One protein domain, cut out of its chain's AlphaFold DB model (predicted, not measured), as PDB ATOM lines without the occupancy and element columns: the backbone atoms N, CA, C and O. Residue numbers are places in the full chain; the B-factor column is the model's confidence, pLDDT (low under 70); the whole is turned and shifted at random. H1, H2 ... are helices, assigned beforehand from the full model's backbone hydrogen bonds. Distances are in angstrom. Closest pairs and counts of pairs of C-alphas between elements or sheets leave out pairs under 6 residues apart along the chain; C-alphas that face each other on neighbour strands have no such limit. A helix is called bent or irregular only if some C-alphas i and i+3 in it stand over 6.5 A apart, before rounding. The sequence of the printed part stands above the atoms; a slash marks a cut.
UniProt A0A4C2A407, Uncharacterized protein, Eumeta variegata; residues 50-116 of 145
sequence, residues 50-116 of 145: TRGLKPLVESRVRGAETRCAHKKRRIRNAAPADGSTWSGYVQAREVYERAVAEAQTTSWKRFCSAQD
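This is residues 50 to 116 of the 145 residues of an uncharacterized protein of Eumeta variegata (UniProt A0A4C2A407). Two long helices, H1 and then H2, lie side by side and fold back on each other as one helical hairpin, a slender rod. H1 is kinked, and residues 50 to 55 stick out sideways at its first end, while residues 108 to 116 run on past H1 at the other helix's last end. The printed part has 67 residues with two named helices and no named strand, class all helix. It is only just loose, close to extended, with a radius of gyration of the C-alphas of 15.9 A and spans of 55 by 25 by 12 A.

H1, residues 55 to 77, begins at C-alpha 55 (11.233, 80.402, 88.733) and measures 31.5 A. It is irregular, with C-alphas 60 and 63 7.2 A apart, and has a kink of 49 degrees near residue 63. H2, residues 84 to 113, measures 42.6 A and ends at C-alpha 113 (6.400, 75.603, 70.586).

H1 and H2 touch, the closest C-alphas being those of Ala 64 and Tyr 96, 4.9 A apart. They run opposite ways at a shallow tilt of 9 degrees. Every O i to N i+4 pair is within hydrogen-bond range in H2, and 16 of 19 in H1.

The C-alphas farthest apart, of Ala 81 and Asp 116, are 55.6 A apart. The printed part has no cut, and the link from H1 to H2 is short. Residues 50 to 59, 79 to 83 and 107 to 116 have pLDDT under 70.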
ATOM      1  N   THR A  50      17.497  92.465  88.361       45.69
ATOM      2  CA  THR A  50      16.430  91.525  88.745       45.69
ATOM      3  C   THR A  50      17.022  90.237  89.290       45.69
ATOM      4  O   THR A  50      17.327  89.288  88.564       45.69
ATOM      5  N   ARG A  51      17.150  90.207  90.616       51.72
ATOM      6  CA  ARG A  51      17.292  88.994  91.416       51.72
ATOM      7  C   ARG A  51      16.232  87.972  90.955       51.72
ATOM      8  O   ARG A  51      15.049  88.133  91.223       51.72
ATOM      9  N   GLY A  52      16.673  86.932  90.247       50.91
ATOM     10  CA  GLY A  52      15.979  85.645  90.168       50.91
ATOM     11  C   GLY A  52      14.802  85.507  89.199       50.91
ATOM     12  O   GLY A  52      13.759  85.000  89.596       50.91
ATOM     13  N   LEU A  53      14.972  85.785  87.900       47.22
ATOM     14  CA  LEU A  53      14.131  85.123  86.885       47.22
ATOM     15  C   LEU A  53      14.637  83.697  86.584       47.22
ATOM     16  O   LEU A  53      14.958  83.352  85.447       47.22
ATOM     17  N   LYS A  54      14.681  82.852  87.618       53.09
ATOM     18  CA  LYS A  54      14.791  81.395  87.482       53.09
ATOM     19  C   LYS A  54      13.547  80.597  87.957       53.09
ATOM     20  O   LYS A  54      13.705  79.414  88.249       53.09
ATOM     21  N   PRO A  55      12.289  81.101  87.990       51.09
ATOM     22  CA  PRO A  55      11.233  80.402  88.733       51.09
ATOM     23  C   PRO A  55      10.840  79.053  88.116       51.09
ATOM     24  O   PRO A  55      10.499  78.116  88.836       51.09
ATOM     25  N   LEU A  56      10.899  78.915  86.785       52.72
ATOM     26  CA  LEU A  56      10.363  77.726  86.114       52.72
ATOM     27  C   LEU A  56      11.309  76.519  86.168       52.72
ATOM     28  O   LEU A  56      10.851  75.393  86.337       52.72
ATOM     29  N   VAL A  57      12.620  76.744  86.049       58.06
ATOM     30  CA  VAL A  57      13.626  75.674  86.160       58.06
ATOM     31  C   VAL A  57      13.882  75.350  87.633       58.06
ATOM     32  O   VAL A  57      13.921  74.176  87.995       58.06
ATOM     33  N   GLU A  58      13.953  76.359  88.510       62.41
ATOM     34  CA  GLU A  58      14.150  76.126  89.948       62.41
ATOM     35  C   GLU A  58      12.977  75.389  90.589       62.41
ATOM     36  O   GLU A  58      13.209  74.524  91.422       62.41
ATOM     37  N   SER A  59      11.723  75.678  90.221       67.25
ATOM     38  CA  SER A  59      10.569  74.952  90.780       67.25
ATOM     39  C   SER A  59      10.554  73.472  90.381       67.25
ATOM     40  O   SER A  59      10.262  72.621  91.219       67.25
ATOM     41  N   ARG A  60      10.939  73.150  89.139       70.56
ATOM     42  CA  ARG A  60      10.972  71.772  88.614       70.56
ATOM     43  C   ARG A  60      12.076  70.915  89.222       70.56
ATOM     44  O   ARG A  60      11.877  69.724  89.436       70.56
ATOM     45  N   VAL A  61      13.229  71.514  89.509       83.94
ATOM     46  CA  VAL A  61      14.411  70.775  89.977       83.94
ATOM     47  C   VAL A  61      14.483  70.703  91.514       83.94
ATOM     48  O   VAL A  61      15.083  69.775  92.063       83.94
ATOM     49  N   ARG A  62      13.787  71.597  92.233       83.69
ATOM     50  CA  ARG A  62      13.822  71.734  93.705       83.69
ATOM     51  C   ARG A  62      13.678  70.425  94.483       83.69
ATOM     52  O   ARG A  62      14.375  70.203  95.473       83.69
ATOM     53  N   GLY A  63      12.770  69.546  94.054       86.25
ATOM     54  CA  GLY A  63      12.528  68.266  94.726       86.25
ATOM     55  C   GLY A  63      13.703  67.287  94.604       86.25
ATOM     56  O   GLY A  63      14.018  66.572  95.556       86.25
ATOM     57  N   ALA A  64      14.373  67.259  93.449       88.00
ATOM     58  CA  ALA A  64      15.566  66.444  93.237       88.00
ATOM     59  C   ALA A  64      16.787  67.044  93.953       88.00
ATOM     60  O   ALA A  64      17.549  66.315  94.586       88.00
ATOM     61  N   GLU A  65      16.906  68.374  93.946       89.38
ATOM     62  CA  GLU A  65      17.959  69.115  94.646       89.38
ATOM     63  C   GLU A  65      17.933  68.839  96.153       89.38
ATOM     64  O   GLU A  65      18.936  68.439  96.746       89.38
ATOM     65  N   THR A  66      16.748  68.955  96.760       89.56
ATOM     66  CA  THR A  66      16.539  68.725  98.195       89.56
ATOM     67  C   THR A  66      16.923  67.296  98.592       89.56
ATOM     68  O   THR A  66      17.592  67.080  99.604       89.56
ATOM     69  N   ARG A  67      16.551  66.303  97.772       88.38
ATOM     70  CA  ARG A  67      16.898  64.892  98.005       88.38
ATOM     71  C   ARG A  67      18.399  64.635  97.875       88.38
ATOM     72  O   ARG A  67      18.968  63.961  98.734       88.38
ATOM     73  N   CYS A  68      19.048  65.194  96.857       90.19
ATOM     74  CA  CYS A  68      20.498  65.098  96.677       90.19
ATOM     75  C   CYS A  68      21.250  65.731  97.864       90.19
ATOM     76  O   CYS A  68      22.123  65.096  98.465       90.19
ATOM     77  N   ALA A  69      20.845  66.934  98.286       88.19
ATOM     78  CA  ALA A  69      21.426  67.641  99.427       88.19
ATOM     79  C   ALA A  69      21.250  66.876 100.748       88.19
ATOM     80  O   ALA A  69      22.193  66.773 101.540       88.19
ATOM     81  N   HIS A  70      20.074  66.284 100.970       88.19
ATOM     82  CA  HIS A  70      19.812  65.448 102.138       88.19
ATOM     83  C   HIS A  70      20.750  64.234 102.186       88.19
ATOM     84  O   HIS A  70      21.393  63.993 103.209       88.19
ATOM     85  N   LYS A  71      20.899  63.503 101.074       86.25
ATOM     86  CA  LYS A  71      21.799  62.341 101.012       86.25
ATOM     87  C   LYS A  71      23.273  62.731 101.151       86.25
ATOM     88  O   LYS A  71      24.014  62.072 101.875       86.25
ATOM     89  N   LYS A  72      23.683  63.870 100.586       86.38
ATOM     90  CA  LYS A  72      25.024  64.442 100.797       86.38
ATOM     91  C   LYS A  72      25.284  64.795 102.267       86.38
ATOM     92  O   LYS A  72      26.399  64.637 102.760       86.38
ATOM     93  N   ARG A  73      24.263  65.273 102.989       85.50
ATOM     94  CA  ARG A  73      24.344  65.516 104.439       85.50
ATOM     95  C   ARG A  73      24.447  64.210 105.226       85.50
ATOM     96  O   ARG A  73      25.208  64.155 106.183       85.50
ATOM     97  N   ARG A  74      23.729  63.161 104.810       82.44
ATOM     98  CA  ARG A  74      23.819  61.823 105.415       82.44
ATOM     99  C   ARG A  74      25.223  61.233 105.294       82.44
ATOM    100  O   ARG A  74      25.711  60.747 106.298       82.44
ATOM    101  N   ILE A  75      25.886  61.356 104.140       83.50
ATOM    102  CA  ILE A  75      27.283  60.904 103.967       83.50
ATOM    103  C   ILE A  75      28.223  61.614 104.945       83.50
ATOM    104  O   ILE A  75      29.017  60.961 105.606       83.50
ATOM    105  N   ARG A  76      28.116  62.945 105.070       81.00
ATOM    106  CA  ARG A  76      28.958  63.724 105.998       81.00
ATOM    107  C   ARG A  76      28.771  63.341 107.463       81.00
ATOM    108  O   ARG A  76      29.711  63.462 108.234       81.00
ATOM    109  N   ASN A  77      27.560  62.941 107.834       79.44
ATOM    110  CA  ASN A  77      27.197  62.658 109.219       79.44
ATOM    111  C   ASN A  77      27.214  61.155 109.549       79.44
ATOM    112  O   ASN A  77      26.895  60.789 110.677       79.44
ATOM    113  N   ALA A  78      27.514  60.284 108.583       71.44
ATOM    114  CA  ALA A  78      27.583  58.845 108.797       71.44
ATOM    115  C   ALA A  78      28.967  58.453 109.329       71.44
ATOM    116  O   ALA A  78      29.988  58.893 108.801       71.44
ATOM    117  N   ALA A  79      29.000  57.587 110.345       58.97
ATOM    118  CA  ALA A  79      30.212  56.849 110.685       58.97
ATOM    119  C   ALA A  79      30.598  55.939 109.498       58.97
ATOM    120  O   ALA A  79      29.699  55.455 108.798       58.97
ATOM    121  N   PRO A  80      31.899  55.714 109.236       57.97
ATOM    122  CA  PRO A  80      32.380  55.002 108.056       57.97
ATOM    123  C   PRO A  80      32.071  53.506 108.182       57.97
ATOM    124  O   PRO A  80      32.919  52.723 108.589       57.97
ATOM    125  N   ALA A  81      30.833  53.110 107.899       54.66
ATOM    126  CA  ALA A  81      30.397  51.727 108.066       54.66
ATOM    127  C   ALA A  81      29.560  51.188 106.899       54.66
ATOM    128  O   ALA A  81      29.451  49.975 106.770       54.66
ATOM    129  N   ASP A  82      28.989  52.035 106.029       60.25
ATOM    130  CA  ASP A  82      28.024  51.550 105.035       60.25
ATOM    131  C   ASP A  82      28.141  52.226 103.654       60.25
ATOM    132  O   ASP A  82      27.747  53.379 103.449       60.25
ATOM    133  N   GLY A  83      28.646  51.466 102.675       65.88
ATOM    134  CA  GLY A  83      28.731  51.858 101.262       65.88
ATOM    135  C   GLY A  83      27.371  52.079 100.581       65.88
ATOM    136  O   GLY A  83      27.307  52.751  99.545       65.88
ATOM    137  N   SER A  84      26.266  51.609 101.176       71.50
ATOM    138  CA  SER A  84      24.901  51.842 100.679       71.50
ATOM    139  C   SER A  84      24.524  53.334 100.689       71.50
ATOM    140  O   SER A  84      23.809  53.816  99.804       71.50
ATOM    141  N   THR A  85      25.082  54.105 101.632       73.56
ATOM    142  CA  THR A  85      24.815  55.545 101.770       73.56
ATOM    143  C   THR A  85      25.424  56.341 100.608       73.56
ATOM    144  O   THR A  85      24.810  57.296 100.120       73.56
ATOM    145  N   TRP A  86      26.597  55.923 100.118       80.25
ATOM    146  CA  TRP A  86      27.241  56.526  98.947       80.25
ATOM    147  C   TRP A  86      26.478  56.211  97.658       80.25
ATOM    148  O   TRP A  86      26.147  57.127  96.905       80.25
ATOM    149  N   SER A  87      26.112  54.943  97.448       85.31
ATOM    150  CA  SER A  87      25.295  54.516  96.301       85.31
ATOM    151  C   SER A  87      23.970  55.286  96.230       85.31
ATOM    152  O   SER A  87      23.598  55.836  95.189       85.31
ATOM    153  N   GLY A  88      23.307  55.462  97.378       86.38
ATOM    154  CA  GLY A  88      22.084  56.249  97.465       86.38
ATOM    155  C   GLY A  88      22.264  57.711  97.035       86.38
ATOM    156  O   GLY A  88      21.346  58.276  96.434       86.38
ATOM    157  N   TYR A  89      23.403  58.335  97.343       88.06
ATOM    158  CA  TYR A  89      23.726  59.695  96.899       88.06
ATOM    159  C   TYR A  89      23.994  59.764  95.399       88.06
ATOM    160  O   TYR A  89      23.452  60.659  94.757       88.06
ATOM    161  N   VAL A  90      24.765  58.824  94.846       89.81
ATOM    162  CA  VAL A  90      25.065  58.771  93.406       89.81
ATOM    163  C   VAL A  90      23.769  58.719  92.594       89.81
ATOM    164  O   VAL A  90      23.544  59.593  91.761       89.81
ATOM    165  N   GLN A  91      22.842  57.824  92.947       90.50
ATOM    166  CA  GLN A  91      21.527  57.747  92.297       90.50
ATOM    167  C   GLN A  91      20.720  59.051  92.418       90.50
ATOM    168  O   GLN A  91      20.080  59.497  91.467       90.50
ATOM    169  N   ALA A  92      20.729  59.697  93.590       89.94
ATOM    170  CA  ALA A  92      20.017  60.965  93.770       89.94
ATOM    171  C   ALA A  92      20.659  62.118  92.983       89.94
ATOM    172  O   ALA A  92      19.952  63.037  92.566       89.94
ATOM    173  N   ARG A  93      21.978  62.067  92.775       91.50
ATOM    174  CA  ARG A  93      22.716  63.030  91.960       91.50
ATOM    175  C   ARG A  93      22.378  62.869  90.483       91.50
ATOM    176  O   ARG A  93      22.041  63.859  89.850       91.50
ATOM    177  N   GLU A  94      22.352  61.640  89.977       94.44
ATOM    178  CA  GLU A  94      21.939  61.335  88.600       94.44
ATOM    179  C   GLU A  94      20.503  61.798  88.315       94.44
ATOM    180  O   GLU A  94      20.228  62.386  87.271       94.44
ATOM    181  N   VAL A  95      19.578  61.593  89.260       92.81
ATOM    182  CA  VAL A  95      18.192  62.080  89.141       92.81
ATOM    183  C   VAL A  95      18.132  63.607  89.105       92.81
ATOM    184  O   VAL A  95      17.356  64.171  88.335       92.81
ATOM    185  N   TYR A  96      18.942  64.289  89.917       89.12
ATOM    186  CA  TYR A  96      19.038  65.748  89.892       89.12
ATOM    187  C   TYR A  96      19.615  66.259  88.567       89.12
ATOM    188  O   TYR A  96      19.022  67.141  87.952       89.12
ATOM    189  N   GLU A  97      20.716  65.679  88.094       89.69
ATOM    190  CA  GLU A  97      21.352  66.043  86.824       89.69
ATOM    191  C   GLU A  97      20.400  65.820  85.637       89.69
ATOM    192  O   GLU A  97      20.241  66.709  84.797       89.69
ATOM    193  N   ARG A  98      19.672  64.694  85.617       91.00
ATOM    194  CA  ARG A  98      18.624  64.424  84.621       91.00
ATOM    195  C   ARG A  98      17.501  65.461  84.680       91.00
ATOM    196  O   ARG A  98      17.130  66.004  83.645       91.00
ATOM    197  N   ALA A  99      17.000  65.787  85.872       87.19
ATOM    198  CA  ALA A  99      15.948  66.789  86.038       87.19
ATOM    199  C   ALA A  99      16.396  68.189  85.581       87.19
ATOM    200  O   ALA A  99      15.595  68.938  85.022       87.19
ATOM    201  N   VAL A 100      17.671  68.546  85.780       84.38
ATOM    202  CA  VAL A 100      18.255  69.792  85.259       84.38
ATOM    203  C   VAL A 100      18.271  69.780  83.731       84.38
ATOM    204  O   VAL A 100      17.799  70.739  83.117       84.38
ATOM    205  N   ALA A 101      18.758  68.700  83.116       84.56
ATOM    206  CA  ALA A 101      18.814  68.565  81.661       84.56
ATOM    207  C   ALA A 101      17.411  68.588  81.023       84.56
ATOM    208  O   ALA A 101      17.171  69.284  80.031       84.56
ATOM    209  N   GLU A 102      16.450  67.889  81.626       82.94
ATOM    210  CA  GLU A 102      15.048  67.903  81.207       82.94
ATOM    211  C   GLU A 102      14.421  69.284  81.378       82.94
ATOM    212  O   GLU A 102      13.720  69.754  80.486       82.94
ATOM    213  N   ALA A 103      14.671  69.976  82.491       81.31
ATOM    214  CA  ALA A 103      14.131  71.310  82.706       81.31
ATOM    215  C   ALA A 103      14.704  72.326  81.707       81.31
ATOM    216  O   ALA A 103      13.949  73.158  81.207       81.31
ATOM    217  N   GLN A 104      15.993  72.239  81.365       74.50
ATOM    218  CA  GLN A 104      16.624  73.094  80.355       74.50
ATOM    219  C   GLN A 104      16.039  72.847  78.958       74.50
ATOM    220  O   GLN A 104      15.579  73.781  78.301       74.50
ATOM    221  N   THR A 105      15.977  71.587  78.529       76.81
ATOM    222  CA  THR A 105      15.468  71.217  77.198       76.81
ATOM    223  C   THR A 105      13.959  71.414  77.066       76.81
ATOM    224  O   THR A 105      13.487  71.910  76.047       76.81
ATOM    225  N   THR A 106      13.180  71.089  78.098       73.94
ATOM    226  CA  THR A 106      11.717  71.259  78.098       73.94
ATOM    227  C   THR A 106      11.325  72.726  78.206       73.94
ATOM    228  O   THR A 106      10.342  73.130  77.593       73.94
ATOM    229  N   SER A 107      12.074  73.540  78.959       64.19
ATOM    230  CA  SER A 107      11.840  74.987  79.011       64.19
ATOM    231  C   SER A 107      12.077  75.627  77.645       64.19
ATOM    232  O   SER A 107      11.282  76.469  77.239       64.19
ATOM    233  N   TRP A 108      13.125  75.208  76.930       64.94
ATOM    234  CA  TRP A 108      13.418  75.702  75.585       64.94
ATOM    235  C   TRP A 108      12.390  75.225  74.555       64.94
ATOM    236  O   TRP A 108      11.810  76.037  73.845       64.94
ATOM    237  N   LYS A 109      12.064  73.925  74.539       69.75
ATOM    238  CA  LYS A 109      11.021  73.375  73.657       69.75
ATOM    239  C   LYS A 109       9.660  74.032  73.887       69.75
ATOM    240  O   LYS A 109       8.995  74.380  72.927       69.75
ATOM    241  N   ARG A 110       9.256  74.259  75.144       62.91
ATOM    242  CA  ARG A 110       8.002  74.972  75.454       62.91
ATOM    243  C   ARG A 110       8.021  76.430  75.008       62.91
ATOM    244  O   ARG A 110       6.975  76.928  74.618       62.91
ATOM    245  N   PHE A 111       9.170  77.095  75.089       63.12
ATOM    246  CA  PHE A 111       9.325  78.456  74.587       63.12
ATOM    247  C   PHE A 111       9.164  78.500  73.061       63.12
ATOM    248  O   PHE A 111       8.347  79.274  72.580       63.12
ATOM    249  N   CYS A 112       9.841  77.616  72.320       64.25
ATOM    250  CA  CYS A 112       9.729  77.543  70.859       64.25
ATOM    251  C   CYS A 112       8.326  77.118  70.397       64.25
ATOM    252  O   CYS A 112       7.724  77.795  69.577       64.25
ATOM    253  N   SER A 113       7.738  76.069  70.983       65.81
ATOM    254  CA  SER A 113       6.400  75.603  70.586       65.81
ATOM    255  C   SER A 113       5.272  76.584  70.921       65.81
ATOM    256  O   SER A 113       4.204  76.508  70.324       65.81
ATOM    257  N   ALA A 114       5.477  77.511  71.864       59.38
ATOM    258  CA  ALA A 114       4.534  78.604  72.103       59.38
ATOM    259  C   ALA A 114       4.577  79.679  70.996       59.38
ATOM    260  O   ALA A 114       3.639  80.463  70.884       59.38
ATOM    261  N   GLN A 115       5.641  79.715  70.184       53.19
ATOM    262  CA  GLN A 115       5.782  80.621  69.038       53.19
ATOM    263  C   GLN A 115       5.175  80.043  67.747       53.19
ATOM    264  O   GLN A 115       4.806  80.814  66.869       53.19
ATOM    265  N   ASP A 116       5.000  78.721  67.649       49.00
ATOM    266  CA  ASP A 116       4.551  78.031  66.424       49.00
ATOM    267  C   ASP A 116       3.026  78.092  66.167       49.00
ATOM    268  O   ASP A 116       2.540  77.549  65.176       49.00
TER     269      ASP A 116